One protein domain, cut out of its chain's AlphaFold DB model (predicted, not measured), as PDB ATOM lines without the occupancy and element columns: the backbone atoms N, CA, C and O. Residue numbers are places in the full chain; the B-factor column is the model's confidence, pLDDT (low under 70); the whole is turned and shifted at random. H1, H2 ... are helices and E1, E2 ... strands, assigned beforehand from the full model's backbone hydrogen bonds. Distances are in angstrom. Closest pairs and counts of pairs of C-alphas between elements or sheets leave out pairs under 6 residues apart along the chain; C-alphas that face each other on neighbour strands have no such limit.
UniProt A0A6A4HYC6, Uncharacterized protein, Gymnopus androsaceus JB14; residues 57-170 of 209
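What this domain is: This is residues 57 to 170 of the 209 residues of an uncharacterized protein of Gymnopus androsaceus JB14 (UniProt A0A6A4HYC6). A twisted wall of four parallel strands, in the order E1 E2 E3 E4, has short H2 over one face and longer H1 beyond its E1 edge. The 114 printed residues run E1 H1 E2 H2 E3 E4, class mixed, with under half in named elements. The whole is compact, radius of gyration of the C-alphas 14.0 A, spanning 37 by 35 by 20 A.

How they stand to each other: Start at E2, residues 88 to 95. N 60 of E1, residues 57 to 63, is 2.9 A from O 91; N 92 is 2.8 A from O 125 of E3, residues 121 to 128; N 126 is 2.8 A from O 146 of E4, residues 144 to 149. H2, residues 109 to 115, lies over E2, its height over the sheet 8.5 A. H1, residues 70 to 83, only grazes the sheet. E1, H1, E2 and E2, H2, E3 are strand-helix-strand units, parallel neighbour strands joined through a helix, with right-handed crossovers. In H1 and H2 every O i to N i+4 pair is within hydrogen-bond range.

Where its parts are: Find C-alpha 57 at (4.023, 19.066, 6.388), where E1 begins; E4 ends at C-alpha 149, (-2.825, 3.280, 20.225). E2 measures 21.9 A, H1 19.9 A.

The domain as a whole: The printed part has no cut. Links E2 to H2 and E3 to E4 are long. Residues 96 to 107 and 150 to 164 are among those under pLDDT 70.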
ATOM      1  N   ARG A  57       4.861  19.211   5.191       94.06
ATOM      2  CA  ARG A  57       4.023  19.066   6.388       94.06
ATOM      3  C   ARG A  57       2.660  18.501   6.008       94.06
ATOM      4  O   ARG A  57       1.852  19.192   5.384       94.06
ATOM      5  N   LEU A  58       2.413  17.257   6.397       92.81
ATOM      6  CA  LEU A  58       1.228  16.491   6.030       92.81
ATOM      7  C   LEU A  58       0.465  16.070   7.282       92.81
ATOM      8  O   LEU A  58       1.026  15.434   8.172       92.81
ATOM      9  N   LYS A  59      -0.831  16.384   7.314       91.88
ATOM     10  CA  LYS A  59      -1.774  15.825   8.280       91.88
ATOM     11  C   LYS A  59      -2.824  15.038   7.510       91.88
ATOM     12  O   LYS A  59      -3.522  15.623   6.682       91.88
ATOM     13  N   LEU A  60      -2.903  13.732   7.735       88.69
ATOM     14  CA  LEU A  60      -3.691  12.822   6.905       88.69
ATOM     15  C   LEU A  60      -4.595  11.945   7.764       88.69
ATOM     16  O   LEU A  60      -4.177  11.422   8.793       88.69
ATOM     17  N   GLU A  61      -5.819  11.755   7.288       87.19
ATOM     18  CA  GLU A  61      -6.735  10.725   7.769       87.19
ATOM     19  C   GLU A  61      -6.729   9.603   6.728       87.19
ATOM     20  O   GLU A  61      -7.118   9.820   5.579       87.19
ATOM     21  N   ILE A  62      -6.205   8.436   7.097       82.69
ATOM     22  CA  ILE A  62      -6.094   7.276   6.208       82.69
ATOM     23  C   ILE A  62      -7.068   6.217   6.712       82.69
ATOM     24  O   ILE A  62      -6.865   5.610   7.761       82.69
ATOM     25  N   THR A  63      -8.133   5.997   5.953       78.19
ATOM     26  CA  THR A  63      -9.080   4.905   6.182       78.19
ATOM     27  C   THR A  63      -8.593   3.640   5.484       78.19
ATOM     28  O   THR A  63      -8.075   3.720   4.370       78.19
ATOM     29  N   GLN A  64      -8.823   2.467   6.074       67.69
ATOM     30  CA  GLN A  64      -8.557   1.173   5.420       67.69
ATOM     31  C   GLN A  64      -9.613   0.792   4.363       67.69
ATOM     32  O   GLN A  64      -9.828  -0.380   4.073       67.69
ATOM     33  N   GLU A  65     -10.320   1.761   3.779       68.88
ATOM     34  CA  GLU A  65     -11.242   1.422   2.700       68.88
ATOM     35  C   GLU A  65     -10.447   0.904   1.489       68.88
ATOM     36  O   GLU A  65      -9.443   1.510   1.102       68.88
ATOM     37  N   PRO A  66     -10.902  -0.186   0.843       61.19
ATOM     38  CA  PRO A  66     -10.152  -0.861  -0.218       61.19
ATOM     39  C   PRO A  66      -9.955   0.009  -1.466       61.19
ATOM     40  O   PRO A  66      -9.250  -0.370  -2.399       61.19
ATOM     41  N   THR A  67     -10.610   1.167  -1.542       69.44
ATOM     42  CA  THR A  67     -10.486   2.097  -2.661       69.44
ATOM     43  C   THR A  67     -10.414   3.521  -2.133       69.44
ATOM     44  O   THR A  67     -11.431   4.173  -1.911       69.44
ATOM     45  N   MET A  68      -9.190   4.016  -1.955       73.88
ATOM     46  CA  MET A  68      -8.963   5.434  -1.690       73.88
ATOM     47  C   MET A  68      -9.357   6.261  -2.924       73.88
ATOM     48  O   MET A  68      -9.089   5.836  -4.049       73.88
ATOM     49  N   PRO A  69      -9.951   7.458  -2.760       83.31
ATOM     50  CA  PRO A  69     -10.281   8.309  -3.896       83.31
ATOM     51  C   PRO A  69      -9.030   8.695  -4.699       83.31
ATOM     52  O   PRO A  69      -8.060   9.194  -4.127       83.31
ATOM     53  N   ASP A  70      -9.075   8.584  -6.031       86.31
ATOM     54  CA  ASP A  70      -7.957   8.973  -6.914       86.31
ATOM     55  C   ASP A  70      -7.470  10.408  -6.653       86.31
ATOM     56  O   ASP A  70      -6.275  10.700  -6.683       86.31
ATOM     57  N   ALA A  71      -8.401  11.316  -6.340       88.31
ATOM     58  CA  ALA A  71      -8.092  12.705  -6.016       88.31
ATOM     59  C   ALA A  71      -7.252  12.848  -4.735       88.31
ATOM     60  O   ALA A  71      -6.401  13.738  -4.660       88.31
ATOM     61  N   PHE A  72      -7.466  11.977  -3.744       88.75
ATOM     62  CA  PHE A  72      -6.663  11.948  -2.523       88.75
ATOM     63  C   PHE A  72      -5.232  11.522  -2.848       88.75
ATOM     64  O   PHE A  72      -4.296  12.246  -2.515       88.75
ATOM     65  N   MET A  73      -5.062  10.415  -3.577       90.44
ATOM     66  CA  MET A  73      -3.735   9.927  -3.968       90.44
ATOM     67  C   MET A  73      -2.987  10.940  -4.842       90.44
ATOM     68  O   MET A  73      -1.813  11.212  -4.599       90.44
ATOM     69  N   ALA A  74      -3.669  11.577  -5.796       92.44
ATOM     70  CA  ALA A  74      -3.083  12.637  -6.615       92.44
ATOM     71  C   ALA A  74      -2.649  13.851  -5.776       92.44
ATOM     72  O   ALA A  74      -1.617  14.462  -6.052       92.44
ATOM     73  N   THR A  75      -3.414  14.198  -4.738       92.88
ATOM     74  CA  THR A  75      -3.063  15.289  -3.820       92.88
ATOM     75  C   THR A  75      -1.873  14.915  -2.942       92.88
ATOM     76  O   THR A  75      -0.974  15.734  -2.764       92.88
ATOM     77  N   LEU A  76      -1.826  13.683  -2.434       93.56
ATOM     78  CA  LEU A  76      -0.695  13.184  -1.658       93.56
ATOM     79  C   LEU A  76       0.594  13.187  -2.490       93.56
ATOM     80  O   LEU A  76       1.596  13.756  -2.058       93.56
ATOM     81  N   GLN A  77       0.545  12.651  -3.712       95.00
ATOM     82  CA  GLN A  77       1.677  12.679  -4.641       95.00
ATOM     83  C   GLN A  77       2.133  14.115  -4.917       95.00
ATOM     84  O   GLN A  77       3.320  14.411  -4.848       95.00
ATOM     85  N   LEU A  78       1.193  15.037  -5.146       95.50
ATOM     86  CA  LEU A  78       1.498  16.449  -5.378       95.50
ATOM     87  C   LEU A  78       2.278  17.088  -4.223       95.50
ATOM     88  O   LEU A  78       3.161  17.916  -4.459       95.50
ATOM     89  N   TYR A  79       1.928  16.750  -2.982       95.94
ATOM     90  CA  TYR A  79       2.638  17.229  -1.799       95.94
ATOM     91  C   TYR A  79       4.048  16.658  -1.728       95.94
ATOM     92  O   TYR A  79       4.999  17.417  -1.540       95.94
ATOM     93  N   LEU A  80       4.193  15.351  -1.942       95.62
ATOM     94  CA  LEU A  80       5.495  14.689  -1.938       95.62
ATOM     95  C   LEU A  80       6.405  15.248  -3.039       95.62
ATOM     96  O   LEU A  80       7.532  15.643  -2.742       95.62
ATOM     97  N   ASP A  81       5.893  15.419  -4.257       96.50
ATOM     98  CA  ASP A  81       6.637  15.990  -5.385       96.50
ATOM     99  C   ASP A  81       7.112  17.418  -5.086       96.50
ATOM    100  O   ASP A  81       8.263  17.775  -5.340       96.50
ATOM    101  N   ARG A  82       6.238  18.259  -4.517       96.69
ATOM    102  CA  ARG A  82       6.572  19.661  -4.209       96.69
ATOM    103  C   ARG A  82       7.431  19.824  -2.966       96.69
ATOM    104  O   ARG A  82       8.136  20.824  -2.859       96.69
ATOM    105  N   SER A  83       7.397  18.856  -2.055       96.69
ATOM    106  CA  SER A  83       8.304  18.813  -0.910       96.69
ATOM    107  C   SER A  83       9.753  18.539  -1.327       96.69
ATOM    108  O   SER A  83      10.660  18.842  -0.560       96.69
ATOM    109  N   ALA A  84       9.992  18.036  -2.546       94.19
ATOM    110  CA  ALA A  84      11.323  17.753  -3.084       94.19
ATOM    111  C   ALA A  84      12.165  16.905  -2.114       94.19
ATOM    112  O   ALA A  84      11.772  15.787  -1.830       94.19
ATOM    113  N   GLU A  85      13.279  17.425  -1.590       95.00
ATOM    114  CA  GLU A  85      14.129  16.753  -0.588       95.00
ATOM    115  C   GLU A  85      13.937  17.310   0.831       95.00
ATOM    116  O   GLU A  85      14.689  16.974   1.745       95.00
ATOM    117  N   ALA A  86      12.935  18.168   1.042       95.94
ATOM    118  CA  ALA A  86      12.675  18.749   2.350       95.94
ATOM    119  C   ALA A  86      12.352  17.659   3.388       95.94
ATOM    120  O   ALA A  86      11.712  16.652   3.041       95.94
ATOM    121  N   PRO A  87      12.746  17.848   4.658       95.75
ATOM    122  CA  PRO A  87      12.398  16.915   5.715       95.75
ATOM    123  C   PRO A  87      10.883  16.847   5.938       95.75
ATOM    124  O   PRO A  87      10.212  17.876   6.016       95.75
ATOM    125  N   LEU A  88      10.345  15.633   6.035       96.25
ATOM    126  CA  LEU A  88       8.912  15.374   6.148       96.25
ATOM    127  C   LEU A  88       8.447  15.384   7.608       96.25
ATOM    128  O   LEU A  88       9.081  14.784   8.482       96.25
ATOM    129  N   PHE A  89       7.301  16.028   7.828       94.75
ATOM    130  CA  PHE A  89       6.572  16.067   9.094       94.75
ATOM    131  C   PHE A  89       5.194  15.459   8.860       94.75
ATOM    132  O   PHE A  89       4.379  16.035   8.131       94.75
ATOM    133  N   LEU A  90       4.945  14.298   9.457       93.06
ATOM    134  CA  LEU A  90       3.736  13.516   9.228       93.06
ATOM    135  C   LEU A  90       2.908  13.426  10.511       93.06
ATOM    136  O   LEU A  90       3.433  13.078  11.566       93.06
ATOM    137  N   ASP A  91       1.616  13.713  10.401       91.88
ATOM    138  CA  ASP A  91       0.613  13.494  11.443       91.88
ATOM    139  C   ASP A  91      -0.528  12.646  10.866       91.88
ATOM    140  O   ASP A  91      -1.373  13.136  10.112       91.88
ATOM    141  N   LEU A  92      -0.485  11.346  11.149       88.88
ATOM    142  CA  LEU A  92      -1.384  10.342  10.597       88.88
ATOM    143  C   LEU A  92      -2.439   9.929  11.621       88.88
ATOM    144  O   LEU A  92      -2.125   9.572  12.758       88.88
ATOM    145  N   TYR A  93      -3.687   9.903  11.174       86.81
ATOM    146  CA  TYR A  93      -4.815   9.338  11.902       86.81
ATOM    147  C   TYR A  93      -5.353   8.186  11.069       86.81
ATOM    148  O   TYR A  93      -5.819   8.384   9.947       86.81
ATOM    149  N   MET A  94      -5.240   6.980  11.603       80.94
ATOM    150  CA  MET A  94      -5.737   5.768  10.977       80.94
ATOM    151  C   MET A  94      -6.879   5.225  11.819       80.94
ATOM    152  O   MET A  94      -6.679   4.874  12.981       80.94
ATOM    153  N   ASP A  95      -8.071   5.204  11.230       75.56
ATOM    154  CA  ASP A  95      -9.274   4.662  11.855       75.56
ATOM    155  C   ASP A  95      -9.689   3.405  11.090       75.56
ATOM    156  O   ASP A  95      -9.873   3.429   9.866       75.56
ATOM    157  N   GLU A  96      -9.802   2.289  11.800       65.94
ATOM    158  CA  GLU A  96     -10.415   1.083  11.255       65.94
ATOM    159  C   GLU A  96     -11.921   1.303  11.306       65.94
ATOM    160  O   GLU A  96     -12.513   1.458  12.375       65.94
ATOM    161  N   SER A  97     -12.572   1.320  10.147       60.84
ATOM    162  CA  SER A  97     -14.026   1.227  10.150       60.84
ATOM    163  C   SER A  97     -14.406  -0.069  10.877       60.84
ATOM    164  O   SER A  97     -13.882  -1.122  10.519       60.84
ATOM    165  N   GLU A  98     -15.323  -0.003  11.848       55.84
ATOM    166  CA  GLU A  98     -15.759  -1.090  12.758       55.84
ATOM    167  C   GLU A  98     -16.215  -2.404  12.075       55.84
ATOM    168  O   GLU A  98     -16.691  -3.332  12.726       55.84
ATOM    169  N   ARG A  99     -16.144  -2.490  10.744       52.69
ATOM    170  CA  ARG A  99     -16.759  -3.533   9.930       52.69
ATOM    171  C   ARG A  99     -15.830  -4.664   9.505       52.69
ATOM    172  O   ARG A  99     -16.358  -5.659   9.014       52.69
ATOM    173  N   HIS A 100     -14.514  -4.581   9.710       50.75
ATOM    174  CA  HIS A 100     -13.601  -5.606   9.195       50.75
ATOM    175  C   HIS A 100     -12.486  -5.975  10.173       50.75
ATOM    176  O   HIS A 100     -11.356  -5.542  10.033       50.75
ATOM    177  N   ILE A 101     -12.796  -6.884  11.105       48.69
ATOM    178  CA  ILE A 101     -11.784  -7.674  11.818       48.69
ATOM    179  C   ILE A 101     -11.225  -8.693  10.814       48.69
ATOM    180  O   ILE A 101     -11.653  -9.853  10.784       48.69
ATOM    181  N   HIS A 102     -10.322  -8.266   9.935       48.91
ATOM    182  CA  HIS A 102      -9.609  -9.176   9.048       48.91
ATOM    183  C   HIS A 102      -8.107  -9.097   9.282       48.91
ATOM    184  O   HIS A 102      -7.443  -8.083   9.115       48.91
ATOM    185  N   ILE A 103      -7.600 -10.252   9.703       49.31
ATOM    186  CA  ILE A 103      -6.194 -10.590   9.836       49.31
ATOM    187  C   ILE A 103      -5.526 -10.328   8.478       49.31
ATOM    188  O   ILE A 103      -5.950 -10.892   7.467       49.31
ATOM    189  N   SER A 104      -4.460  -9.525   8.477       53.44
ATOM    190  CA  SER A 104      -3.508  -9.353   7.367       53.44
ATOM    191  C   SER A 104      -4.058  -8.757   6.059       53.44
ATOM    192  O   SER A 104      -3.821  -9.310   4.985       53.44
ATOM    193  N   GLU A 105      -4.770  -7.627   6.107       57.09
ATOM    194  CA  GLU A 105      -4.964  -6.834   4.885       57.09
ATOM    195  C   GLU A 105      -3.708  -6.019   4.522       57.09
ATOM    196  O   GLU A 105      -2.955  -5.605   5.410       57.09
ATOM    197  N   PRO A 106      -3.439  -5.832   3.213       58.16
ATOM    198  CA  PRO A 106      -2.288  -5.081   2.741       58.16
ATOM    199  C   PRO A 106      -2.352  -3.629   3.215       58.16
ATOM    200  O   PRO A 106      -3.411  -3.003   3.242       58.16
ATOM    201  N   THR A 107      -1.182  -3.100   3.554       68.38
ATOM    202  CA  THR A 107      -0.948  -1.699   3.887       68.38
ATOM    203  C   THR A 107      -1.689  -0.757   2.929       68.38
ATOM    204  O   THR A 107      -1.692  -0.961   1.717       68.38
ATOM    205  N   SER A 108      -2.337   0.286   3.464       79.94
ATOM    206  CA  SER A 108      -3.027   1.286   2.636       79.94
ATOM    207  C   SER A 108      -2.066   1.864   1.583       79.94
ATOM    208  O   SER A 108      -0.950   2.248   1.946       79.94
ATOM    209  N   PRO A 109      -2.482   2.035   0.310       84.38
ATOM    210  CA  PRO A 109      -1.606   2.547  -0.750       84.38
ATOM    211  C   PRO A 109      -1.064   3.952  -0.448       84.38
ATOM    212  O   PRO A 109       0.005   4.337  -0.919       84.38
ATOM    213  N   ALA A 110      -1.792   4.727   0.361       87.06
ATOM    214  CA  ALA A 110      -1.333   6.018   0.856       87.06
ATOM    215  C   ALA A 110      -0.135   5.872   1.800       87.06
ATOM    216  O   ALA A 110       0.815   6.650   1.725       87.06
ATOM    217  N   LEU A 111      -0.177   4.870   2.679       86.00
ATOM    218  CA  LEU A 111       0.893   4.596   3.622       86.00
ATOM    219  C   LEU A 111       2.112   4.020   2.900       86.00
ATOM    220  O   LEU A 111       3.211   4.511   3.132       86.00
ATOM    221  N   ASP A 112       1.923   3.105   1.947       87.12
ATOM    222  CA  ASP A 112       3.008   2.607   1.089       87.12
ATOM    223  C   ASP A 112       3.767   3.747   0.403       87.12
ATOM    224  O   ASP A 112       4.999   3.786   0.412       87.12
ATOM    225  N   LEU A 113       3.035   4.724  -0.137       90.06
ATOM    226  CA  LEU A 113       3.638   5.887  -0.776       90.06
ATOM    227  C   LEU A 113       4.459   6.728   0.214       90.06
ATOM    228  O   LEU A 113       5.554   7.180  -0.118       90.06
ATOM    229  N   LEU A 114       3.971   6.916   1.441       91.31
ATOM    230  CA  LEU A 114       4.714   7.626   2.486       91.31
ATOM    231  C   LEU A 114       5.981   6.864   2.896       91.31
ATOM    232  O   LEU A 114       7.025   7.490   3.109       91.31
ATOM    233  N   LEU A 115       5.908   5.532   2.988       88.94
ATOM    234  CA  LEU A 115       7.013   4.683   3.434       88.94
ATOM    235  C   LEU A 115       8.236   4.752   2.517       88.94
ATOM    236  O   LEU A 115       9.372   4.678   2.994       88.94
ATOM    237  N   ILE A 116       8.022   4.979   1.220       91.38
ATOM    238  CA  ILE A 116       9.101   5.202   0.245       91.38
ATOM    239  C   ILE A 116       9.985   6.395   0.650       91.38
ATOM    240  O   ILE A 116      11.181   6.413   0.363       91.38
ATOM    241  N   HIS A 117       9.428   7.374   1.366       92.00
ATOM    242  CA  HIS A 117      10.120   8.598   1.772       92.00
ATOM    243  C   HIS A 117      10.599   8.594   3.235       92.00
ATOM    244  O   HIS A 117      10.971   9.647   3.752       92.00
ATOM    245  N   THR A 118      10.635   7.434   3.898       90.00
ATOM    246  CA  THR A 118      11.022   7.267   5.321       90.00
ATOM    247  C   THR A 118      12.366   7.880   5.695       90.00
ATOM    248  O   THR A 118      12.508   8.440   6.780       90.00
ATOM    249  N   LEU A 119      13.337   7.881   4.779       91.38
ATOM    250  CA  LEU A 119      14.657   8.481   5.011       91.38
ATOM    251  C   LEU A 119      14.610   9.991   5.272       91.38
ATOM    252  O   LEU A 119      15.545  10.536   5.854       91.38
ATOM    253  N   ARG A 120      13.540  10.664   4.838       94.25
ATOM    254  CA  ARG A 120      13.341  12.109   4.990       94.25
ATOM    255  C   ARG A 120      12.486  12.465   6.202       94.25
ATOM    256  O   ARG A 120      12.274  13.648   6.454       94.25
ATOM    257  N   TRP A 121      11.945  11.484   6.920       93.50
ATOM    258  CA  TRP A 121      11.042  11.740   8.039       93.50
ATOM    259  C   TRP A 121      11.819  12.312   9.220       93.50
ATOM    260  O   TRP A 121      12.785  11.709   9.676       93.50
ATOM    261  N   THR A 122      11.377  13.467   9.711       93.94
ATOM    262  CA  THR A 122      11.937  14.124  10.907       93.94
ATOM    263  C   THR A 122      10.982  14.081  12.081       93.94
ATOM    264  O   THR A 122      11.409  13.880  13.215       93.94
ATOM    265  N   SER A 123       9.684  14.196  11.803       92.50
ATOM    266  CA  SER A 123       8.629  14.038  12.791       92.50
ATOM    267  C   SER A 123       7.568  13.087  12.260       92.50
ATOM    268  O   SER A 123       7.051  13.282  11.155       92.50
ATOM    269  N   PHE A 124       7.245  12.068  13.047       90.69
ATOM    270  CA  PHE A 124       6.190  11.112  12.750       90.69
ATOM    271  C   PHE A 124       5.262  10.986  13.953       90.69
ATOM    272  O   PHE A 124       5.622  10.441  14.998       90.69
ATOM    273  N   ARG A 125       4.044  11.495  13.804       89.69
ATOM    274  CA  ARG A 125       2.937  11.251  14.719       89.69
ATOM    275  C   ARG A 125       1.969  10.307  14.036       89.69
ATOM    276  O   ARG A 125       1.542  10.566  12.916       89.69
ATOM    277  N   CYS A 126       1.610   9.234  14.715       85.94
ATOM    278  CA  CYS A 126       0.608   8.317  14.223       85.94
ATOM    279  C   CYS A 126      -0.316   7.882  15.344       85.94
ATOM    280  O   CYS A 126       0.140   7.405  16.380       85.94
ATOM    281  N   ILE A 127      -1.615   8.023  15.122       85.19
ATOM    282  CA  ILE A 127      -2.650   7.458  15.976       85.19
ATOM    283  C   ILE A 127      -3.354   6.386  15.158       85.19
ATOM    284  O   ILE A 127      -3.992   6.701  14.155       85.19
ATOM    285  N   ALA A 128      -3.196   5.135  15.569       78.12
ATOM    286  CA  ALA A 128      -3.762   3.980  14.889       78.12
ATOM    287  C   ALA A 128      -4.345   3.002  15.907       78.12
ATOM    288  O   ALA A 128      -3.940   2.961  17.068       78.12
ATOM    289  N   ASN A 129      -5.297   2.192  15.476       72.31
ATOM    290  CA  ASN A 129      -5.863   1.102  16.270       72.31
ATOM    291  C   ASN A 129      -5.370  -0.288  15.835       72.31
ATOM    292  O   ASN A 129      -5.776  -1.288  16.421       72.31
ATOM    293  N   PHE A 130      -4.432  -0.349  14.889       67.38
ATOM    294  CA  PHE A 130      -3.804  -1.574  14.395       67.38
ATOM    295  C   PHE A 130      -2.287  -1.401  14.228       67.38
ATOM    296  O   PHE A 130      -1.751  -0.291  14.296       67.38
ATOM    297  N   ILE A 131      -1.593  -2.522  14.023       65.94
ATOM    298  CA  ILE A 131      -0.151  -2.563  13.770       65.94
ATOM    299  C   ILE A 131       0.117  -2.030  12.360       65.94
ATOM    300  O   ILE A 131      -0.381  -2.569  11.379       65.94
ATOM    301  N   ILE A 132       0.911  -0.967  12.265       67.25
ATOM    302  CA  ILE A 132       1.149  -0.251  11.003       67.25
ATOM    303  C   ILE A 132       2.084  -1.043  10.083       67.25
ATOM    304  O   ILE A 132       1.927  -1.017   8.866       67.25
ATOM    305  N   LEU A 133       3.073  -1.719  10.666       69.31
ATOM    306  CA  LEU A 133       4.142  -2.417   9.964       69.31
ATOM    307  C   LEU A 133       4.578  -3.642  10.763       69.31
ATOM    308  O   LEU A 133       4.475  -3.664  11.981       69.31
ATOM    309  N   GLU A 134       5.114  -4.643  10.075       64.94
ATOM    310  CA  GLU A 134       5.776  -5.788  10.718       64.94
ATOM    311  C   GLU A 134       7.305  -5.704  10.595       64.94
ATOM    312  O   GLU A 134       8.037  -6.431  11.264       64.94
ATOM    313  N   THR A 135       7.808  -4.807   9.742       68.00
ATOM    314  CA  THR A 135       9.229  -4.700   9.410       68.00
ATOM    315  C   THR A 135       9.875  -3.460  10.037       68.00
ATOM    316  O   THR A 135       9.234  -2.414  10.160       68.00
ATOM    317  N   PRO A 136      11.158  -3.551  10.435       74.19
ATOM    318  CA  PRO A 136      11.897  -2.408  10.953       74.19
ATOM    319  C   PRO A 136      12.188  -1.399   9.836       74.19
ATOM    320  O   PRO A 136      12.685  -1.760   8.764       74.19
ATOM    321  N   LEU A 137      11.909  -0.122  10.097       79.56
ATOM    322  CA  LEU A 137      12.182   0.983   9.180       79.56
ATOM    323  C   LEU A 137      13.516   1.655   9.501       79.56
ATOM    324  O   LEU A 137      13.822   1.931  10.658       79.56
ATOM    325  N   SER A 138      14.280   2.004   8.465       82.75
ATOM    326  CA  SER A 138      15.452   2.869   8.618       82.75
ATOM    327  C   SER A 138      15.005   4.327   8.702       82.75
ATOM    328  O   SER A 138      14.504   4.881   7.722       82.75
ATOM    329  N   LEU A 139      15.184   4.945   9.869       85.06
ATOM    330  CA  LEU A 139      14.678   6.289  10.165       85.06
ATOM    331  C   LEU A 139      15.823   7.199  10.637       85.06
ATOM    332  O   LEU A 139      15.851   7.635  11.789       85.06
ATOM    333  N   PRO A 140      16.813   7.483   9.766       85.88
ATOM    334  CA  PRO A 140      18.051   8.147  10.164       85.88
ATOM    335  C   PRO A 140      17.852   9.606  10.586       85.88
ATOM    336  O   PRO A 140      18.637  10.110  11.383       85.88
ATOM    337  N   LEU A 141      16.834  10.288  10.058       88.00
ATOM    338  CA  LEU A 141      16.549  11.695  10.357       88.00
ATOM    339  C   LEU A 141      15.420  11.881  11.375       88.00
ATOM    340  O   LEU A 141      15.094  13.020  11.688       88.00
ATOM    341  N   LEU A 142      14.823  10.799  11.883       89.94
ATOM    342  CA  LEU A 142      13.669  10.904  12.764       89.94
ATOM    343  C   LEU A 142      14.099  11.403  14.144       89.94
ATOM    344  O   LEU A 142      14.836  10.725  14.863       89.94
ATOM    345  N   GLU A 143      13.618  12.587  14.499       90.19
ATOM    346  CA  GLU A 143      13.887  13.245  15.776       90.19
ATOM    347  C   GLU A 143      12.703  13.079  16.733       90.19
ATOM    348  O   GLU A 143      12.904  12.780  17.913       90.19
ATOM    349  N   ASP A 144      11.480  13.189  16.204       87.38
ATOM    350  CA  ASP A 144      10.238  13.143  16.973       87.38
ATOM    351  C   ASP A 144       9.350  11.974  16.525       87.38
ATOM    352  O   ASP A 144       8.896  11.919  15.380       87.38
ATOM    353  N   LEU A 145       9.035  11.070  17.452       87.56
ATOM    354  CA  LEU A 145       8.088   9.974  17.246       87.56
ATOM    355  C   LEU A 145       6.989  10.052  18.299       87.56
ATOM    356  O   LEU A 145       7.260  10.044  19.500       87.56
ATOM    357  N   THR A 146       5.734  10.096  17.866       85.75
ATOM    358  CA  THR A 146       4.593   9.926  18.767       85.75
ATOM    359  C   THR A 146       3.651   8.879  18.212       85.75
ATOM    360  O   THR A 146       3.061   9.072  17.154       85.75
ATOM    361  N   LEU A 147       3.474   7.793  18.955       82.50
ATOM    362  CA  LEU A 147       2.543   6.730  18.612       82.50
ATOM    363  C   LEU A 147       1.396   6.742  19.619       82.50
ATOM    364  O   LEU A 147       1.621   6.730  20.827       82.50
ATOM    365  N   GLY A 148       0.169   6.814  19.120       79.19
ATOM    366  CA  GLY A 148      -1.047   6.635  19.896       79.19
ATOM    367  C   GLY A 148      -1.719   5.338  19.477       79.19
ATOM    368  O   GLY A 148      -1.948   5.126  18.288       79.19
ATOM    369  N   TYR A 149      -2.053   4.495  20.450       72.44
ATOM    370  CA  TYR A 149      -2.825   3.280  20.225       72.44
ATOM    371  C   TYR A 149      -4.205   3.401  20.870       72.44
ATOM    372  O   TYR A 149      -4.321   3.917  21.985       72.44
ATOM    373  N   ARG A 150      -5.256   2.963  20.166       66.75
ATOM    374  CA  ARG A 150      -6.648   3.032  20.656       66.75
ATOM    375  C   ARG A 150      -7.222   1.680  21.126       66.75
ATOM    376  O   ARG A 150      -8.391   1.651  21.497       66.75
ATOM    377  N   GLY A 151      -6.446   0.590  21.117       63.84
ATOM    378  CA  GLY A 151      -6.893  -0.763  21.510       63.84
ATOM    379  C   GLY A 151      -6.218  -1.330  22.773       63.84
ATOM    380  O   GLY A 151      -5.544  -0.599  23.499       63.84
ATOM    381  N   ASP A 152      -6.357  -2.645  22.996       59.62
ATOM    382  CA  ASP A 152      -5.690  -3.394  24.081       59.62
ATOM    383  C   ASP A 152      -4.174  -3.509  23.842       59.62
ATOM    384  O   ASP A 152      -3.749  -4.033  22.814       59.62
ATOM    385  N   GLU A 153      -3.377  -2.994  24.787       55.50
ATOM    386  CA  GLU A 153      -1.913  -2.807  24.751       55.50
ATOM    387  C   GLU A 153      -1.135  -3.965  24.088       55.50
ATOM    388  O   GLU A 153      -0.701  -4.914  24.740       55.50
ATOM    389  N   GLY A 154      -0.927  -3.866  22.774       57.78
ATOM    390  CA  GLY A 154       0.066  -4.631  22.028       57.78
ATOM    391  C   GLY A 154       1.281  -3.758  21.714       57.78
ATOM    392  O   GLY A 154       1.147  -2.555  21.480       57.78
ATOM    393  N   ASP A 155       2.470  -4.358  21.697       56.84
ATOM    394  CA  ASP A 155       3.741  -3.686  21.413       56.84
ATOM    395  C   ASP A 155       3.817  -3.203  19.946       56.84
ATOM    396  O   ASP A 155       4.374  -3.858  19.068       56.84
ATOM    397  N   ILE A 156       3.273  -2.019  19.662       59.84
ATOM    398  CA  ILE A 156       3.314  -1.370  18.335       59.84
ATOM    399  C   ILE A 156       4.667  -0.706  18.002       59.84
ATOM    400  O   ILE A 156       4.805  -0.043  16.974       59.84
ATOM    401  N   TYR A 157       5.669  -0.836  18.875       60.56
ATOM    402  CA  TYR A 157       6.902  -0.041  18.821       60.56
ATOM    403  C   TYR A 157       8.052  -0.698  18.042       60.56
ATOM    404  O   TYR A 157       8.999   0.001  17.679       60.56
ATOM    405  N   PHE A 158       7.977  -1.999  17.735       62.31
ATOM    406  CA  PHE A 158       9.095  -2.749  17.138       62.31
ATOM    407  C   PHE A 158       9.578  -2.193  15.785       62.31
ATOM    408  O   PHE A 158      10.759  -2.276  15.455       62.31
ATOM    409  N   CYS A 159       8.705  -1.559  14.998       63.09
ATOM    410  CA  CYS A 159       9.068  -1.050  13.667       63.09
ATOM    411  C   CYS A 159       9.982   0.180  13.701       63.09
ATOM    412  O   CYS A 159      10.582   0.526  12.682       63.09
ATOM    413  N   PHE A 160      10.082   0.839  14.857       64.88
ATOM    414  CA  PHE A 160      10.806   2.097  15.038       64.88
ATOM    415  C   PHE A 160      12.117   1.926  15.820       64.88
ATOM    416  O   PHE A 160      12.754   2.918  16.168       64.88
ATOM    417  N   GLU A 161      12.559   0.686  16.064       62.97
ATOM    418  CA  GLU A 161      13.804   0.396  16.793       62.97
ATOM    419  C   GLU A 161      15.066   0.937  16.091       62.97
ATOM    420  O   GLU A 161      16.066   1.225  16.746       62.97
ATOM    421  N   ALA A 162      15.025   1.144  14.770       60.28
ATOM    422  CA  ALA A 162      16.136   1.680  13.979       60.28
ATOM    423  C   ALA A 162      16.052   3.212  13.758       60.28
ATOM    424  O   ALA A 162      16.278   3.710  12.651       60.28
ATOM    425  N   ALA A 163      15.760   3.965  14.826       63.72
ATOM    426  CA  ALA A 163      15.754   5.434  14.851       63.72
ATOM    427  C   ALA A 163      16.868   5.984  15.778       63.72
ATOM    428  O   ALA A 163      16.642   6.194  16.971       63.72
ATOM    429  N   PRO A 164      18.091   6.228  15.267       63.16
ATOM    430  CA  PRO A 164      19.247   6.586  16.098       63.16
ATOM    431  C   PRO A 164      19.174   7.991  16.720       63.16
ATOM    432  O   PRO A 164      19.906   8.269  17.666       63.16
ATOM    433  N   ASN A 165      18.319   8.873  16.191       72.50
ATOM    434  CA  ASN A 165      18.241  10.286  16.575       72.50
ATOM    435  C   ASN A 165      16.992  10.640  17.398       72.50
ATOM    436  O   ASN A 165      16.712  11.823  17.589       72.50
ATOM    437  N   LEU A 166      16.257   9.646  17.910       69.81
ATOM    438  CA  LEU A 166      15.006   9.877  18.626       69.81
ATOM    439  C   LEU A 166      15.237  10.669  19.927       69.81
ATOM    440  O   LEU A 166      15.888  10.181  20.854       69.81
ATOM    441  N   ARG A 167      14.700  11.891  20.017       66.06
ATOM    442  CA  ARG A 167      14.937  12.809  21.152       66.06
ATOM    443  C   ARG A 167      13.932  12.672  22.299       66.06
ATOM    444  O   ARG A 167      14.155  13.236  23.366       66.06
ATOM    445  N   GLY A 168      12.882  11.877  22.130       56.12
ATOM    446  CA  GLY A 168      11.949  11.532  23.199       56.12
ATOM    447  C   GLY A 168      10.695  10.870  22.645       56.12
ATOM    448  O   GLY A 168       9.964  11.474  21.866       56.12
ATOM    449  N   SER A 169      10.438   9.627  23.042       52.41
ATOM    450  CA  SER A 169       9.152   8.968  22.827       52.41
ATOM    451  C   SER A 169       8.159   9.495  23.863       52.41
ATOM    452  O   SER A 169       8.106   9.033  25.001       52.41
ATOM    453  N   ASP A 170       7.389  10.516  23.496       51.59
ATOM    454  CA  ASP A 170       6.406  11.111  24.403       51.59
ATOM    455  C   ASP A 170       5.126  10.254  24.394       51.59
ATOM    456  O   ASP A 170       4.183  10.493  23.631       51.59
TER     457      ASP A 170